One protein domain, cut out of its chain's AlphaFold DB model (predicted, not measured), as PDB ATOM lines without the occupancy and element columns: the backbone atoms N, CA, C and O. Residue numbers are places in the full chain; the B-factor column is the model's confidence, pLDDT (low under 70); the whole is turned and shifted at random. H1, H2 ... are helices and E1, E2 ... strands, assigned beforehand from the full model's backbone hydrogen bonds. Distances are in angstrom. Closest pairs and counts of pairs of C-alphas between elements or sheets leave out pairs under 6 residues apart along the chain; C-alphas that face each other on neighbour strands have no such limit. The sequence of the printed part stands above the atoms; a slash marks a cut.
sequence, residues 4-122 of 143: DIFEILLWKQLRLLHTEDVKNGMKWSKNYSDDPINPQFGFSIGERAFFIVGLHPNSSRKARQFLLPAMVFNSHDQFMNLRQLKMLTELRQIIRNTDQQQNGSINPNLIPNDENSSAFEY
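This is residues 4 to 122 of the 143 residues of the protein "Hypothetical protein" of Rotaria sordida (UniProt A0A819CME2). A small three-stranded antiparallel sheet, E1 to E3, is in the middle, with the long helix H1 running along it; from the end of E3 the short helix H2 leads out to a corner with H3, which is away from the sheet. A long loop returns from H3 to the sheet, where the tiny helix H4 grazes it. The printed part has 119 residues, with four named helices and three named strands in the order H1 E1 E2 E3 H2 H3 H4, and its class is mixed, helices and strands. The sheet's order is E1, E2, E3. The whole is compact, with a radius of gyration of the C-alphas of 15.2 A and spans of 46 by 36 by 24 A.

H1, residues 4 to 23, is on the sheet of E1, residues 43 to 45, E2, residues 48 to 55, and E3, residues 70 to 75, at a height over the sheet of 8.7 A. It runs along the strands, at 24 degrees to E2 on the local plane; its closest C-alphas to E1 are those of Asp 21 and Ile 45, 6.2 A apart. The strands form a meander, each the antiparallel neighbour of the one before, with hairpins E1 and E2, and E2 and E3. N 45 and O 48 are within hydrogen-bond range at 3.0 A, and so are N 53 and O 72 at 2.9 A. The pairing is staggered: E2 pairs with E1 over residues 48 to 50 and with E3 over 50 to 55. H2, residues 76 to 84, is on the sheet; its closest C-alphas to E2 are those of Phe 50 and His 76, 5.3 A apart. H3, residues 87 to 103, is not on the sheet. H2 and H3 are close but not clearly touching, about perpendicular at 74 degrees, the closest C-alphas being those of Leu 82 and Leu 88, 6.0 A apart. H4, residues 118 to 121, only grazes the sheet. Each O i to N i+4 pair is within hydrogen-bond range in H1, H2 and H3; H4 is too short for one.

H1 begins at C-alpha 4, (8.414, 15.597, 32.542), and is 28.9 A long. E1 spans 6.9 A, E2 21.4 A, E3 16.1 A and H2 12.8 A. H3 spans 23.9 A, ending at C-alpha 103, (21.338, 29.977, 28.598). H4 spans 5.7 A and ends at C-alpha 121, (5.062, 26.423, 25.570).

The two C-alphas farthest apart are those of Gly 25 and Gly 104, 46.2 A. The printed part has no cut. The links H1 to E1, E2 to E3 and H3 to H4 are long. Residues 81 to 86, of which 81 to 84 belong to H2, stand free. Mean pLDDT of the printed part is 88.6, and residues 82 to 86, 88 and 109 to 114 are under 70.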
ATOM      1  N   ASP A   4       9.461  16.572  32.891       95.12
ATOM      2  CA  ASP A   4       8.414  15.597  32.542       95.12
ATOM      3  C   ASP A   4       7.332  15.491  33.619       95.12
ATOM      4  O   ASP A   4       6.137  15.531  33.328       95.12
ATOM      5  N   ILE A   5       7.746  15.382  34.887       96.88
ATOM      6  CA  ILE A   5       6.802  15.306  36.005       96.88
ATOM      7  C   ILE A   5       6.037  16.627  36.122       96.88
ATOM      8  O   ILE A   5       4.828  16.615  36.351       96.88
ATOM      9  N   PHE A   6       6.721  17.761  35.952       97.62
ATOM     10  CA  PHE A   6       6.077  19.067  36.002       97.62
ATOM     11  C   PHE A   6       5.026  19.234  34.902       97.62
ATOM     12  O   PHE A   6       3.919  19.663  35.197       97.62
ATOM     13  N   GLU A   7       5.340  18.849  33.666       96.75
ATOM     14  CA  GLU A   7       4.419  18.900  32.529       96.75
ATOM     15  C   GLU A   7       3.148  18.082  32.781       96.75
ATOM     16  O   GLU A   7       2.041  18.591  32.597       96.75
ATOM     17  N   ILE A   8       3.291  16.849  33.279       97.06
ATOM     18  CA  ILE A   8       2.151  15.991  33.633       97.06
ATOM     19  C   ILE A   8       1.280  16.659  34.705       97.06
ATOM     20  O   ILE A   8       0.053  16.686  34.591       97.06
ATOM     21  N   LEU A   9       1.902  17.205  35.756       97.94
ATOM     22  CA  LEU A   9       1.181  17.849  36.855       97.94
ATOM     23  C   LEU A   9       0.528  19.169  36.436       97.94
ATOM     24  O   LEU A   9      -0.589  19.443  36.872       97.94
ATOM     25  N   LEU A  10       1.179  19.947  35.572       98.12
ATOM     26  CA  LEU A  10       0.631  21.171  34.996       98.12
ATOM     27  C   LEU A  10      -0.643  20.849  34.220       98.12
ATOM     28  O   LEU A  10      -1.701  21.384  34.540       98.12
ATOM     29  N   TRP A  11      -0.586  19.914  33.268       97.88
ATOM     30  CA  TRP A  11      -1.763  19.552  32.477       97.88
ATOM     31  C   TRP A  11      -2.871  18.936  33.329       97.88
ATOM     32  O   TRP A  11      -4.043  19.266  33.142       97.88
ATOM     33  N   LYS A  12      -2.523  18.124  34.335       98.25
ATOM     34  CA  LYS A  12      -3.489  17.633  35.326       98.25
ATOM     35  C   LYS A  12      -4.182  18.787  36.055       98.25
ATOM     36  O   LYS A  12      -5.404  18.769  36.177       98.25
ATOM     37  N   GLN A  13      -3.430  19.783  36.517       98.25
ATOM     38  CA  GLN A  13      -3.993  20.938  37.212       98.25
ATOM     39  C   GLN A  13      -4.897  21.770  36.293       98.25
ATOM     40  O   GLN A  13      -5.978  22.171  36.717       98.25
ATOM     41  N   LEU A  14      -4.511  21.974  35.031       98.19
ATOM     42  CA  LEU A  14      -5.341  22.672  34.045       98.19
ATOM     43  C   LEU A  14      -6.654  21.935  33.768       98.19
ATOM     44  O   LEU A  14      -7.704  22.569  33.705       98.19
ATOM     45  N   ARG A  15      -6.640  20.598  33.686       97.81
ATOM     46  CA  ARG A  15      -7.877  19.806  33.575       97.81
ATOM     47  C   ARG A  15      -8.780  19.954  34.797       97.81
ATOM     48  O   ARG A  15      -9.996  20.031  34.635       97.81
ATOM     49  N   LEU A  16      -8.211  19.987  36.004       98.12
ATOM     50  CA  LEU A  16      -8.978  20.186  37.238       98.12
ATOM     51  C   LEU A  16      -9.618  21.578  37.276       98.12
ATOM     52  O   LEU A  16     -10.812  21.681  37.527       98.12
ATOM     53  N   LEU A  17      -8.851  22.623  36.953       98.06
ATOM     54  CA  LEU A  17      -9.365  23.992  36.859       98.06
ATOM     55  C   LEU A  17     -10.483  24.102  35.819       98.06
ATOM     56  O   LEU A  17     -11.549  24.617  36.131       98.06
ATOM     57  N   HIS A  18     -10.271  23.546  34.624       97.81
ATOM     58  CA  HIS A  18     -11.275  23.505  33.559       97.81
ATOM     59  C   HIS A  18     -12.555  22.775  33.987       97.81
ATOM     60  O   HIS A  18     -13.666  23.220  33.716       97.81
ATOM     61  N   THR A  19     -12.407  21.656  34.698       97.69
ATOM     62  CA  THR A  19     -13.545  20.894  35.227       97.69
ATOM     63  C   THR A  19     -14.369  21.732  36.201       97.69
ATOM     64  O   THR A  19     -15.596  21.723  36.121       97.69
ATOM     65  N   GLU A  20     -13.716  22.458  37.109       98.19
ATOM     66  CA  GLU A  20     -14.412  23.347  38.041       98.19
ATOM     67  C   GLU A  20     -15.042  24.553  37.331       98.19
ATOM     68  O   GLU A  20     -16.178  24.903  37.640       98.19
ATOM     69  N   ASP A  21     -14.379  25.145  36.337       97.88
ATOM     70  CA  ASP A  21     -14.922  26.272  35.566       97.88
ATOM     71  C   ASP A  21     -16.231  25.885  34.849       97.88
ATOM     72  O   ASP A  21     -17.262  26.547  34.997       97.88
ATOM     73  N   VAL A  22     -16.235  24.726  34.181       97.12
ATOM     74  CA  VAL A  22     -17.417  24.162  33.505       97.12
ATOM     75  C   VAL A  22     -18.538  23.846  34.494       97.12
ATOM     76  O   VAL A  22     -19.699  24.146  34.218       97.12
ATOM     77  N   LYS A  23     -18.220  23.256  35.657       97.06
ATOM     78  CA  LYS A  23     -19.218  22.982  36.710       97.06
ATOM     79  C   LYS A  23     -19.889  24.256  37.220       97.06
ATOM     80  O   LYS A  23     -21.065  24.216  37.565       97.06
ATOM     81  N   ASN A  24     -19.164  25.372  37.241       97.12
ATOM     82  CA  ASN A  24     -19.699  26.685  37.600       97.12
ATOM     83  C   ASN A  24     -20.480  27.356  36.452       97.12
ATOM     84  O   ASN A  24     -20.891  28.507  36.580       97.12
ATOM     85  N   GLY A  25     -20.714  26.651  35.338       96.75
ATOM     86  CA  GLY A  25     -21.497  27.139  34.204       96.75
ATOM     87  C   GLY A  25     -20.759  28.143  33.319       96.75
ATOM     88  O   GLY A  25     -21.385  28.748  32.446       96.75
ATOM     89  N   MET A  26     -19.451  28.319  33.526       97.69
ATOM     90  CA  MET A  26     -18.633  29.199  32.697       97.69
ATOM     91  C   MET A  26     -18.486  28.609  31.300       97.69
ATOM     92  O   MET A  26     -18.459  27.390  31.119       97.69
ATOM     93  N   LYS A  27     -18.403  29.479  30.295       96.56
ATOM     94  CA  LYS A  27     -18.131  29.094  28.908       96.56
ATOM     95  C   LYS A  27     -16.653  29.276  28.579       96.56
ATOM     96  O   LYS A  27     -15.929  30.022  29.238       96.56
ATOM     97  N   TRP A  28     -16.213  28.641  27.499       96.62
ATOM     98  CA  TRP A  28     -14.916  28.969  26.926       96.62
ATOM     99  C   TRP A  28     -14.898  30.412  26.406       96.62
ATOM    100  O   TRP A  28     -15.923  30.935  25.957       96.62
ATOM    101  N   SER A  29     -13.729  31.050  26.438       95.50
ATOM    102  CA  SER A  29     -13.535  32.382  25.865       95.50
ATOM    103  C   SER A  29     -13.921  32.409  24.383       95.50
ATOM    104  O   SER A  29     -13.438  31.610  23.586       95.50
ATOM    105  N   LYS A  30     -14.766  33.369  23.992       92.44
ATOM    106  CA  LYS A  30     -15.374  33.431  22.647       92.44
ATOM    107  C   LYS A  30     -14.368  33.589  21.504       92.44
ATOM    108  O   LYS A  30     -14.663  33.201  20.380       92.44
ATOM    109  N   ASN A  31     -13.215  34.191  21.784       90.19
ATOM    110  CA  ASN A  31     -12.213  34.543  20.775       90.19
ATOM    111  C   ASN A  31     -11.065  33.527  20.695       90.19
ATOM    112  O   ASN A  31     -10.082  33.789  20.007       90.19
ATOM    113  N   TYR A  32     -11.155  32.411  21.419       93.06
ATOM    114  CA  TYR A  32     -10.092  31.417  21.519       93.06
ATOM    115  C   TYR A  32     -10.648  30.019  21.289       93.06
ATOM    116  O   TYR A  32     -11.779  29.718  21.658       93.06
ATOM    117  N   SER A  33      -9.838  29.161  20.677       94.44
ATOM    118  CA  SER A  33     -10.173  27.750  20.525       94.44
ATOM    119  C   SER A  33     -10.013  27.020  21.860       94.44
ATOM    120  O   SER A  33      -9.142  27.375  22.660       94.44
ATOM    121  N   ASP A  34     -10.847  26.011  22.101       95.31
ATOM    122  CA  ASP A  34     -10.744  25.079  23.229       95.31
ATOM    123  C   ASP A  34      -9.986  23.788  22.875       95.31
ATOM    124  O   ASP A  34      -9.769  22.930  23.738       95.31
ATOM    125  N   ASP A  35      -9.544  23.669  21.620       95.12
ATOM    126  CA  ASP A  35      -8.690  22.596  21.126       95.12
ATOM    127  C   ASP A  35      -7.212  22.949  21.360       95.12
ATOM    128  O   ASP A  35      -6.708  23.903  20.763       95.12
ATOM    129  N   PRO A  36      -6.480  22.197  22.200       94.00
ATOM    130  CA  PRO A  36      -5.129  22.560  22.599       94.00
ATOM    131  C   PRO A  36      -4.074  22.390  21.500       94.00
ATOM    132  O   PRO A  36      -2.943  22.830  21.704       94.00
ATOM    133  N   ILE A  37      -4.402  21.797  20.346       93.12
ATOM    134  CA  ILE A  37      -3.513  21.781  19.170       93.12
ATOM    135  C   ILE A  37      -3.838  22.888  18.157       93.12
ATOM    136  O   ILE A  37      -3.086  23.079  17.203       93.12
ATOM    137  N   ASN A  38      -4.913  23.650  18.366       93.19
ATOM    138  CA  ASN A  38      -5.285  24.754  17.492       93.19
ATOM    139  C   ASN A  38      -4.354  25.970  17.715       93.19
ATOM    140  O   ASN A  38      -4.108  26.337  18.866       93.19
ATOM    141  N   PRO A  39      -3.871  26.658  16.662       91.12
ATOM    142  CA  PRO A  39      -3.027  27.853  16.812       91.12
ATOM    143  C   PRO A  39      -3.686  28.998  17.599       91.12
ATOM    144  O   PRO A  39      -3.010  29.794  18.246       91.12
ATOM    145  N   GLN A  40      -5.021  29.064  17.589       91.12
ATOM    146  CA  GLN A  40      -5.819  30.032  18.343       91.12
ATOM    147  C   GLN A  40      -6.192  29.527  19.749       91.12
ATOM    148  O   GLN A  40      -7.076  30.088  20.401       91.12
ATOM    149  N   PHE A  41      -5.566  28.455  20.236       93.56
ATOM    150  CA  PHE A  41      -5.782  27.988  21.598       93.56
ATOM    151  C   PHE A  41      -5.300  29.015  22.625       93.56
ATOM    152  O   PHE A  41      -4.170  29.509  22.574       93.56
ATOM    153  N   GLY A  42      -6.156  29.272  23.608       94.06
ATOM    154  CA  GLY A  42      -5.816  30.007  24.818       94.06
ATOM    155  C   GLY A  42      -6.611  29.419  25.966       94.06
ATOM    156  O   GLY A  42      -7.838  29.370  25.899       94.06
ATOM    157  N   PHE A  43      -5.926  28.954  27.008       96.81
ATOM    158  CA  PHE A  43      -6.593  28.285  28.116       96.81
ATOM    159  C   PHE A  43      -7.580  29.228  28.807       96.81
ATOM    160  O   PHE A  43      -7.195  30.316  29.248       96.81
ATOM    161  N   SER A  44      -8.847  28.821  28.882       96.88
ATOM    162  CA  SER A  44      -9.926  29.650  29.410       96.88
ATOM    163  C   SER A  44     -10.234  29.331  30.871       96.88
ATOM    164  O   SER A  44     -10.374  28.167  31.233       96.88
ATOM    165  N   ILE A  45     -10.391  30.374  31.687       96.00
ATOM    166  CA  ILE A  45     -11.043  30.325  33.005       96.00
ATOM    167  C   ILE A  45     -11.963  31.541  33.103       96.00
ATOM    168  O   ILE A  45     -11.534  32.661  32.807       96.00
ATOM    169  N   GLY A  46     -13.209  31.349  33.540       96.00
ATOM    170  CA  GLY A  46     -14.166  32.438  33.737       96.00
ATOM    171  C   GLY A  46     -14.390  33.249  32.459       96.00
ATOM    172  O   GLY A  46     -14.357  34.483  32.496       96.00
ATOM    173  N   GLU A  47     -14.530  32.546  31.330       95.88
ATOM    174  CA  GLU A  47     -14.695  33.093  29.974       95.88
ATOM    175  C   GLU A  47     -13.529  33.968  29.467       95.88
ATOM    176  O   GLU A  47     -13.678  34.698  28.485       95.88
ATOM    177  N   ARG A  48     -12.353  33.906  30.108       95.50
ATOM    178  CA  ARG A  48     -11.154  34.670  29.724       95.50
ATOM    179  C   ARG A  48     -10.001  33.752  29.367       95.50
ATOM    180  O   ARG A  48      -9.725  32.804  30.092       95.50
ATOM    181  N   ALA A  49      -9.296  34.077  28.284       95.38
ATOM    182  CA  ALA A  49      -8.165  33.293  27.799       95.38
ATOM    183  C   ALA A  49      -6.828  33.774  28.382       95.38
ATOM    184  O   ALA A  49      -6.553  34.978  28.468       95.38
ATOM    185  N   PHE A  50      -5.964  32.816  28.708       95.75
ATOM    186  CA  PHE A  50      -4.648  33.054  29.281       95.75
ATOM    187  C   PHE A  50      -3.554  32.280  28.545       95.75
ATOM    188  O   PHE A  50      -3.727  31.117  28.187       95.75
ATOM    189  N   PHE A  51      -2.394  32.919  28.409       92.69
ATOM    190  CA  PHE A  51      -1.129  32.251  28.139       92.69
ATOM    191  C   PHE A  51      -0.479  31.858  29.465       92.69
ATOM    192  O   PHE A  51      -0.221  32.710  30.326       92.69
ATOM    193  N   ILE A  52      -0.213  30.568  29.643       95.94
ATOM    194  CA  ILE A  52       0.280  30.039  30.912       95.94
ATOM    195  C   ILE A  52       1.785  29.854  30.841       95.94
ATOM    196  O   ILE A  52       2.303  29.205  29.939       95.94
ATOM    197  N   VAL A  53       2.490  30.390  31.834       95.06
ATOM    198  CA  VAL A  53       3.919  30.135  32.020       95.06
ATOM    199  C   VAL A  53       4.099  29.244  33.237       95.06
ATOM    200  O   VAL A  53       3.858  29.662  34.369       95.06
ATOM    201  N   GLY A  54       4.523  28.009  32.995       96.56
ATOM    202  CA  GLY A  54       4.952  27.080  34.026       96.56
ATOM    203  C   GLY A  54       6.380  27.371  34.489       96.56
ATOM    204  O   GLY A  54       7.271  27.605  33.668       96.56
ATOM    205  N   LEU A  55       6.574  27.347  35.809       96.62
ATOM    206  CA  LEU A  55       7.841  27.591  36.497       96.62
ATOM    207  C   LEU A  55       8.116  26.471  37.508       96.62
ATOM    208  O   LEU A  55       7.207  26.055  38.227       96.62
ATOM    209  N   HIS A  56       9.362  26.008  37.611       97.19
ATOM    210  CA  HIS A  56       9.777  25.066  38.659       97.19
ATOM    211  C   HIS A  56      11.302  25.099  38.887       97.19
ATOM    212  O   HIS A  56      12.040  25.470  37.973       97.19
ATOM    213  N   PRO A  57      11.812  24.665  40.061       96.31
ATOM    214  CA  PRO A  57      13.228  24.830  40.429       96.31
ATOM    215  C   PRO A  57      14.232  24.223  39.444       96.31
ATOM    216  O   PRO A  57      15.333  24.732  39.273       96.31
ATOM    217  N   ASN A  58      13.834  23.136  38.783       95.56
ATOM    218  CA  ASN A  58      14.702  22.342  37.916       95.56
ATOM    219  C   ASN A  58      14.431  22.584  36.423       95.56
ATOM    220  O   ASN A  58      14.683  21.688  35.619       95.56
ATOM    221  N   SER A  59      13.844  23.724  36.045       94.06
ATOM    222  CA  SER A  59      13.655  24.037  34.627       94.06
ATOM    223  C   SER A  59      15.010  24.193  33.938       94.06
ATOM    224  O   SER A  59      15.939  24.790  34.492       94.06
ATOM    225  N   SER A  60      15.107  23.682  32.713       91.44
ATOM    226  CA  SER A  60      16.278  23.819  31.843       91.44
ATOM    227  C   SER A  60      16.596  25.277  31.497       91.44
ATOM    228  O   SER A  60      17.742  25.602  31.187       91.44
ATOM    229  N   ARG A  61      15.606  26.175  31.578       88.75
ATOM    230  CA  ARG A  61      15.760  27.607  31.304       88.75
ATOM    231  C   ARG A  61      15.745  28.393  32.607       88.75
ATOM    232  O   ARG A  61      14.746  28.377  33.322       88.75
ATOM    233  N   LYS A  62      16.794  29.184  32.873       89.50
ATOM    234  CA  LYS A  62      16.871  30.030  34.084       89.50
ATOM    235  C   LYS A  62      15.665  30.955  34.266       89.50
ATOM    236  O   LYS A  62      15.186  31.115  35.378       89.50
ATOM    237  N   ALA A  63      15.126  31.507  33.177       88.12
ATOM    238  CA  ALA A  63      13.938  32.366  33.212       88.12
ATOM    239  C   ALA A  63      12.664  31.649  33.708       88.12
ATOM    240  O   ALA A  63      11.687  32.309  34.048       88.12
ATOM    241  N   ARG A  64      12.670  30.308  33.745       92.06
ATOM    242  CA  ARG A  64      11.579  29.468  34.255       92.06
ATOM    243  C   ARG A  64      11.907  28.769  35.578       92.06
ATOM    244  O   ARG A  64      11.105  27.974  36.071       92.06
ATOM    245  N   GLN A  65      13.061  29.072  36.171       94.94
ATOM    246  CA  GLN A  65      13.409  28.596  37.503       94.94
ATOM    247  C   GLN A  65      12.726  29.467  38.557       94.94
ATOM    248  O   GLN A  65      12.876  30.685  38.582       94.94
ATOM    249  N   PHE A  66      11.966  28.827  39.439       95.31
ATOM    250  CA  PHE A  66      11.300  29.469  40.569       95.31
ATOM    251  C   PHE A  66      11.441  28.590  41.809       95.31
ATOM    252  O   PHE A  66      11.635  27.381  41.683       95.31
ATOM    253  N   LEU A  67      11.356  29.185  43.003       94.88
ATOM    254  CA  LEU A  67      11.591  28.485  44.275       94.88
ATOM    255  C   LEU A  67      10.664  27.278  44.472       94.88
ATOM    256  O   LEU A  67      11.047  26.295  45.102       94.88
ATOM    257  N   LEU A  68       9.453  27.349  43.920       95.56
ATOM    258  CA  LEU A  68       8.427  26.315  43.995       95.56
ATOM    259  C   LEU A  68       7.779  26.117  42.616       95.56
ATOM    260  O   LEU A  68       7.898  26.985  41.754       95.56
ATOM    261  N   PRO A  69       7.088  24.992  42.375       96.81
ATOM    262  CA  PRO A  69       6.244  24.851  41.195       96.81
ATOM    263  C   PRO A  69       5.170  25.944  41.162       96.81
ATOM    264  O   PRO A  69       4.457  26.133  42.148       96.81
ATOM    265  N   ALA A  70       5.042  26.647  40.040       97.50
ATOM    266  CA  ALA A  70       4.064  27.717  39.874       97.50
ATOM    267  C   ALA A  70       3.530  27.783  38.436       97.50
ATOM    268  O   ALA A  70       4.189  27.359  37.486       97.50
ATOM    269  N   MET A  71       2.329  28.345  38.291       97.94
ATOM    270  CA  MET A  71       1.731  28.707  37.007       97.94
ATOM    271  C   MET A  71       1.390  30.191  37.030       97.94
ATOM    272  O   MET A  71       0.704  30.657  37.941       97.94
ATOM    273  N   VAL A  72       1.851  30.924  36.023       96.38
ATOM    274  CA  VAL A  72       1.523  32.338  35.834       96.38
ATOM    275  C   VAL A  72       0.508  32.453  34.705       96.38
ATOM    276  O   VAL A  72       0.783  32.036  33.582       96.38
ATOM    277  N   PHE A  73      -0.654  33.026  35.007       95.56
ATOM    278  CA  PHE A  73      -1.740  33.246  34.054       95.56
ATOM    279  C   PHE A  73      -1.601  34.637  33.439       95.56
ATOM    280  O   PHE A  73      -1.933  35.639  34.067       95.56
ATOM    281  N   ASN A  74      -1.103  34.706  32.207       92.38
ATOM    282  CA  ASN A  74      -0.933  35.970  31.499       92.38
ATOM    283  C   ASN A  74      -2.143  36.214  30.596       92.38
ATOM    284  O   ASN A  74      -2.431  35.405  29.717       92.38
ATOM    285  N   SER A  75      -2.867  37.312  30.803       90.88
ATOM    286  CA  SER A  75      -4.090  37.603  30.046       90.88
ATOM    287  C   SER A  75      -3.791  37.869  28.570       90.88
ATOM    288  O   SER A  75      -2.986  38.740  28.228       90.88
ATOM    289  N   HIS A  76      -4.492  37.163  27.685       86.69
ATOM    290  CA  HIS A  76      -4.410  37.424  26.252       86.69
ATOM    291  C   HIS A  76      -4.955  38.808  25.864       86.69
ATOM    292  O   HIS A  76      -4.372  39.474  25.006       86.69
ATOM    293  N   ASP A  77      -6.008  39.279  26.537       81.56
ATOM    294  CA  ASP A  77      -6.581  40.611  26.308       81.56
ATOM    295  C   ASP A  77      -5.562  41.717  26.626       81.56
ATOM    296  O   ASP A  77      -5.413  42.682  25.875       81.56
ATOM    297  N   GLN A  78      -4.782  41.550  27.701       78.00
ATOM    298  CA  GLN A  78      -3.688  42.472  28.027       78.00
ATOM    299  C   GLN A  78      -2.585  42.440  26.961       78.00
ATOM    300  O   GLN A  78      -2.088  43.493  26.555       78.00
ATOM    301  N   PHE A  79      -2.230  41.256  26.453       75.88
ATOM    302  CA  PHE A  79      -1.248  41.127  25.374       75.88
ATOM    303  C   PHE A  79      -1.689  41.801  24.071       75.88
ATOM    304  O   PHE A  79      -0.854  42.401  23.390       75.88
ATOM    305  N   MET A  80      -2.975  41.730  23.721       72.56
ATOM    306  CA  MET A  80      -3.533  42.417  22.551       72.56
ATOM    307  C   MET A  80      -3.336  43.933  22.651       72.56
ATOM    308  O   MET A  80      -2.861  44.559  21.703       72.56
ATOM    309  N   ASN A  81      -3.590  44.505  23.828       72.06
ATOM    310  CA  ASN A  81      -3.376  45.930  24.076       72.06
ATOM    311  C   ASN A  81      -1.886  46.308  23.977       72.06
ATOM    312  O   ASN A  81      -1.533  47.300  23.341       72.06
ATOM    313  N   LEU A  82      -0.982  45.482  24.517       68.12
ATOM    314  CA  LEU A  82       0.468  45.713  24.417       68.12
ATOM    315  C   LEU A  82       1.003  45.605  22.978       68.12
ATOM    316  O   LEU A  82       1.947  46.316  22.623       68.12
ATOM    317  N   ARG A  83       0.410  44.747  22.130       69.06
ATOM    318  CA  ARG A  83       0.743  44.671  20.693       69.06
ATOM    319  C   ARG A  83       0.454  45.988  19.985       69.06
ATOM    320  O   ARG A  83       1.294  46.454  19.217       69.06
ATOM    321  N   GLN A  84      -0.698  46.594  20.262       64.75
ATOM    322  CA  GLN A  84      -1.092  47.871  19.656       64.75
ATOM    323  C   GLN A  84      -0.127  49.008  20.023       64.75
ATOM    324  O   GLN A  84       0.121  49.893  19.207       64.75
ATOM    325  N   LEU A  85       0.494  48.940  21.203       68.25
ATOM    326  CA  LEU A  85       1.449  49.937  21.694       68.25
ATOM    327  C   LEU A  85       2.893  49.746  21.187       68.25
ATOM    328  O   LEU A  85       3.783  50.457  21.641       68.25
ATOM    329  N   LYS A  86       3.172  48.788  20.285       69.19
ATOM    330  CA  LYS A  86       4.527  48.410  19.793       69.19
ATOM    331  C   LYS A  86       5.541  47.962  20.866       69.19
ATOM    332  O   LYS A  86       6.611  47.471  20.512       69.19
ATOM    333  N   MET A  87       5.188  48.016  22.150       70.44
ATOM    334  CA  MET A  87       6.026  47.602  23.285       70.44
ATOM    335  C   MET A  87       6.401  46.113  23.244       70.44
ATOM    336  O   MET A  87       7.430  45.705  23.782       70.44
ATOM    337  N   LEU A  88       5.586  45.282  22.583       69.50
ATOM    338  CA  LEU A  88       5.840  43.845  22.501       69.50
ATOM    339  C   LEU A  88       7.127  43.508  21.729       69.50
ATOM    340  O   LEU A  88       7.799  42.533  22.066       69.50
ATOM    341  N   THR A  89       7.477  44.284  20.700       72.81
ATOM    342  CA  THR A  89       8.665  44.011  19.875       72.81
ATOM    343  C   THR A  89       9.947  44.216  20.674       72.81
ATOM    344  O   THR A  89      10.826  43.355  20.661       72.81
ATOM    345  N   GLU A  90      10.027  45.315  21.423       77.88
ATOM    346  CA  GLU A  90      11.176  45.625  22.276       77.88
ATOM    347  C   GLU A  90      11.317  44.602  23.402       77.88
ATOM    348  O   GLU A  90      12.395  44.039  23.601       77.88
ATOM    349  N   LEU A  91      10.208  44.272  24.073       78.75
ATOM    350  CA  LEU A  91      10.204  43.275  25.139       78.75
ATOM    351  C   LEU A  91      10.687  41.908  24.634       78.75
ATOM    352  O   LEU A  91      11.516  41.265  25.277       78.75
ATOM    353  N   ARG A  92      10.232  41.476  23.452       79.00
ATOM    354  CA  ARG A  92      10.696  40.227  22.826       79.00
ATOM    355  C   ARG A  92      12.198  40.242  22.565       79.00
ATOM    356  O   ARG A  92      12.856  39.232  22.809       79.00
ATOM    357  N   GLN A  93      12.742  41.359  22.085       82.75
ATOM    358  CA  GLN A  93      14.176  41.465  21.834       82.75
ATOM    359  C   GLN A  93      14.981  41.370  23.135       82.75
ATOM    360  O   GLN A  93      15.971  40.642  23.187       82.75
ATOM    361  N   ILE A  94      14.523  42.036  24.199       85.44
ATOM    362  CA  ILE A  94      15.146  41.969  25.527       85.44
ATOM    363  C   ILE A  94      15.137  40.530  26.054       85.44
ATOM    364  O   ILE A  94      16.175  40.034  26.497       85.44
ATOM    365  N   ILE A  95      13.999  39.832  25.958       82.75
ATOM    366  CA  ILE A  95      13.878  38.441  26.413       82.75
ATOM    367  C   ILE A  95      14.836  37.535  25.625       82.75
ATOM    368  O   ILE A  95      15.569  36.759  26.232       82.75
ATOM    369  N   ARG A  96      14.892  37.654  24.291       84.50
ATOM    370  CA  ARG A  96      15.793  36.843  23.448       84.50
ATOM    371  C   ARG A  96      17.266  37.093  23.756       84.50
ATOM    372  O   ARG A  96      18.026  36.137  23.883       84.50
ATOM    373  N   ASN A  97      17.659  38.357  23.915       85.31
ATOM    374  CA  ASN A  97      19.030  38.721  24.279       85.31
ATOM    375  C   ASN A  97      19.402  38.149  25.651       85.31
ATOM    376  O   ASN A  97      20.481  37.583  25.813       85.31
ATOM    377  N   THR A  98      18.490  38.253  26.620       84.31
ATOM    378  CA  THR A  98      18.684  37.698  27.964       84.31
ATOM    379  C   THR A  98      18.839  36.182  27.908       84.31
ATOM    380  O   THR A  98      19.722  35.636  28.563       84.31
ATOM    381  N   ASP A  99      18.034  35.495  27.097       85.69
ATOM    382  CA  ASP A  99      18.092  34.040  26.986       85.69
ATOM    383  C   ASP A  99      19.400  33.562  26.341       85.69
ATOM    384  O   ASP A  99      20.058  32.666  26.870       85.69
ATOM    385  N   GLN A 100      19.848  34.244  25.282       86.00
ATOM    386  CA  GLN A 100      21.152  34.002  24.665       86.00
ATOM    387  C   GLN A 100      22.299  34.186  25.674       86.00
ATOM    388  O   GLN A 100      23.206  33.358  25.728       86.00
ATOM    389  N   GLN A 101      22.255  35.241  26.493       86.38
ATOM    390  CA  GLN A 101      23.280  35.521  27.504       86.38
ATOM    391  C   GLN A 101      23.262  34.519  28.666       86.38
ATOM    392  O   GLN A 101      24.315  34.110  29.148       86.38
ATOM    393  N   GLN A 102      22.077  34.133  29.139       85.12
ATOM    394  CA  GLN A 102      21.920  33.344  30.365       85.12
ATOM    395  C   GLN A 102      21.944  31.833  30.138       85.12
ATOM    396  O   GLN A 102      22.328  31.101  31.057       85.12
ATOM    397  N   ASN A 103      21.536  31.385  28.948       84.25
ATOM    398  CA  ASN A 103      21.338  29.977  28.598       84.25
ATOM    399  C   ASN A 103      22.130  29.555  27.341       84.25
ATOM    400  O   ASN A 103      21.992  28.423  26.882       84.25
ATOM    401  N   GLY A 104      22.940  30.450  26.758       83.38
ATOM    402  CA  GLY A 104      23.798  30.170  25.595       83.38
ATOM    403  C   GLY A 104      23.055  29.976  24.268       83.38
ATOM    404  O   GLY A 104      23.683  29.774  23.231       83.38
ATOM    405  N   SER A 105      21.724  30.034  24.284       83.38
ATOM    406  CA  SER A 105      20.855  29.864  23.121       83.38
ATOM    407  C   SER A 105      19.538  30.595  23.348       83.38
ATOM    408  O   SER A 105      19.063  30.659  24.481       83.38
ATOM    409  N   ILE A 106      18.912  31.078  22.277       81.62
ATOM    410  CA  ILE A 106      17.526  31.555  22.322       81.62
ATOM    411  C   ILE A 106      16.592  30.359  22.532       81.62
ATOM    412  O   ILE A 106      16.735  29.327  21.877       81.62
ATOM    413  N   ASN A 107      15.619  30.502  23.427       77.88
ATOM    414  CA  ASN A 107      14.570  29.524  23.661       77.88
ATOM    415  C   ASN A 107      13.818  29.281  22.343       77.88
ATOM    416  O   ASN A 107      13.230  30.232  21.820       77.88
ATOM    417  N   PRO A 108      13.795  28.040  21.824       72.12
ATOM    418  CA  PRO A 108      13.073  27.710  20.597       72.12
ATOM    419  C   PRO A 108      11.600  28.129  20.641       72.12
ATOM    420  O   PRO A 108      11.060  28.563  19.630       72.12
ATOM    421  N   ASN A 109      10.987  28.118  21.830       69.38
ATOM    422  CA  ASN A 109       9.601  28.540  22.039       69.38
ATOM    423  C   ASN A 109       9.389  30.056  21.829       69.38
ATOM    424  O   ASN A 109       8.274  30.504  21.631       69.38
ATOM    425  N   LEU A 110      10.449  30.878  21.841       65.25
ATOM    426  CA  LEU A 110      10.366  32.324  21.570       65.25
ATOM    427  C   LEU A 110      10.533  32.678  20.083       65.25
ATOM    428  O   LEU A 110      10.528  33.868  19.720       65.25
ATOM    429  N   ILE A 111      10.736  31.674  19.227       62.56
ATOM    430  CA  ILE A 111      10.737  31.838  17.776       62.56
ATOM    431  C   ILE A 111       9.268  31.918  17.349       62.56
ATOM    432  O   ILE A 111       8.508  31.011  17.674       62.56
ATOM    433  N   PRO A 112       8.825  32.997  16.673       57.91
ATOM    434  CA  PRO A 112       7.430  33.125  16.284       57.91
ATOM    435  C   PRO A 112       7.080  31.979  15.343       57.91
ATOM    436  O   PRO A 112       7.669  31.872  14.268       57.91
ATOM    437  N   ASN A 113       6.135  31.144  15.749       62.66
ATOM    438  CA  ASN A 113       5.457  30.244  14.842       62.66
ATOM    439  C   ASN A 113       3.956  30.367  15.081       62.66
ATOM    440  O   ASN A 113       3.406  29.710  15.960       62.66
ATOM    441  N   ASP A 114       3.314  31.232  14.297       66.94
ATOM    442  CA  ASP A 114       1.870  31.457  14.370       66.94
ATOM    443  C   ASP A 114       1.065  30.225  13.887       66.94
ATOM    444  O   ASP A 114      -0.159  30.216  13.987       66.94
ATOM    445  N   GLU A 115       1.734  29.175  13.392       77.06
ATOM    446  CA  GLU A 115       1.121  27.899  13.000       77.06
ATOM    447  C   GLU A 115       1.028  26.888  14.154       77.06
ATOM    448  O   GLU A 115       0.332  25.882  14.027       77.06
ATOM    449  N   ASN A 116       1.706  27.129  15.282       83.00
ATOM    450  CA  ASN A 116       1.704  26.223  16.429       83.00
ATOM    451  C   ASN A 116       0.835  26.757  17.570       83.00
ATOM    452  O   ASN A 116       0.794  27.952  17.854       83.00
ATOM    453  N   SER A 117       0.182  25.840  18.285       89.88
ATOM    454  CA  SER A 117      -0.545  26.173  19.510       89.88
ATOM    455  C   SER A 117       0.395  26.660  20.612       89.88
ATOM    456  O   SER A 117       1.408  26.026  20.921       89.88
ATOM    457  N   SER A 118      -0.017  27.729  21.298       87.38
ATOM    458  CA  SER A 118       0.678  28.255  22.478       87.38
ATOM    459  C   SER A 118       0.766  27.246  23.635       87.38
ATOM    460  O   SER A 118       1.649  27.359  24.487       87.38
ATOM    461  N   ALA A 119      -0.099  26.221  23.644       92.62
ATOM    462  CA  ALA A 119      -0.091  25.134  24.624       92.62
ATOM    463  C   ALA A 119       1.275  24.444  24.732       92.62
ATOM    464  O   ALA A 119       1.668  24.000  25.812       92.62
ATOM    465  N   PHE A 120       2.012  24.368  23.621       91.69
ATOM    466  CA  PHE A 120       3.302  23.682  23.547       91.69
ATOM    467  C   PHE A 120       4.382  24.397  24.373       91.69
ATOM    468  O   PHE A 120       5.432  23.843  24.678       91.69
ATOM    469  N   GLU A 121       4.120  25.631  24.795       91.38
ATOM    470  CA  GLU A 121       5.062  26.423  25.570       91.38
ATOM    471  C   GLU A 121       4.755  26.429  27.068       91.38
ATOM    472  O   GLU A 121       5.558  26.944  27.853       91.38
ATOM    473  N   TYR A 122       3.611  25.889  27.500       95.00
ATOM    474  CA  TYR A 122       3.122  26.113  28.861       95.00
ATOM    475  C   TYR A 122       4.054  25.519  29.917       95.00
ATOM    476  O   TYR A 122       4.452  26.224  30.844       95.00
TER     477      TYR A 122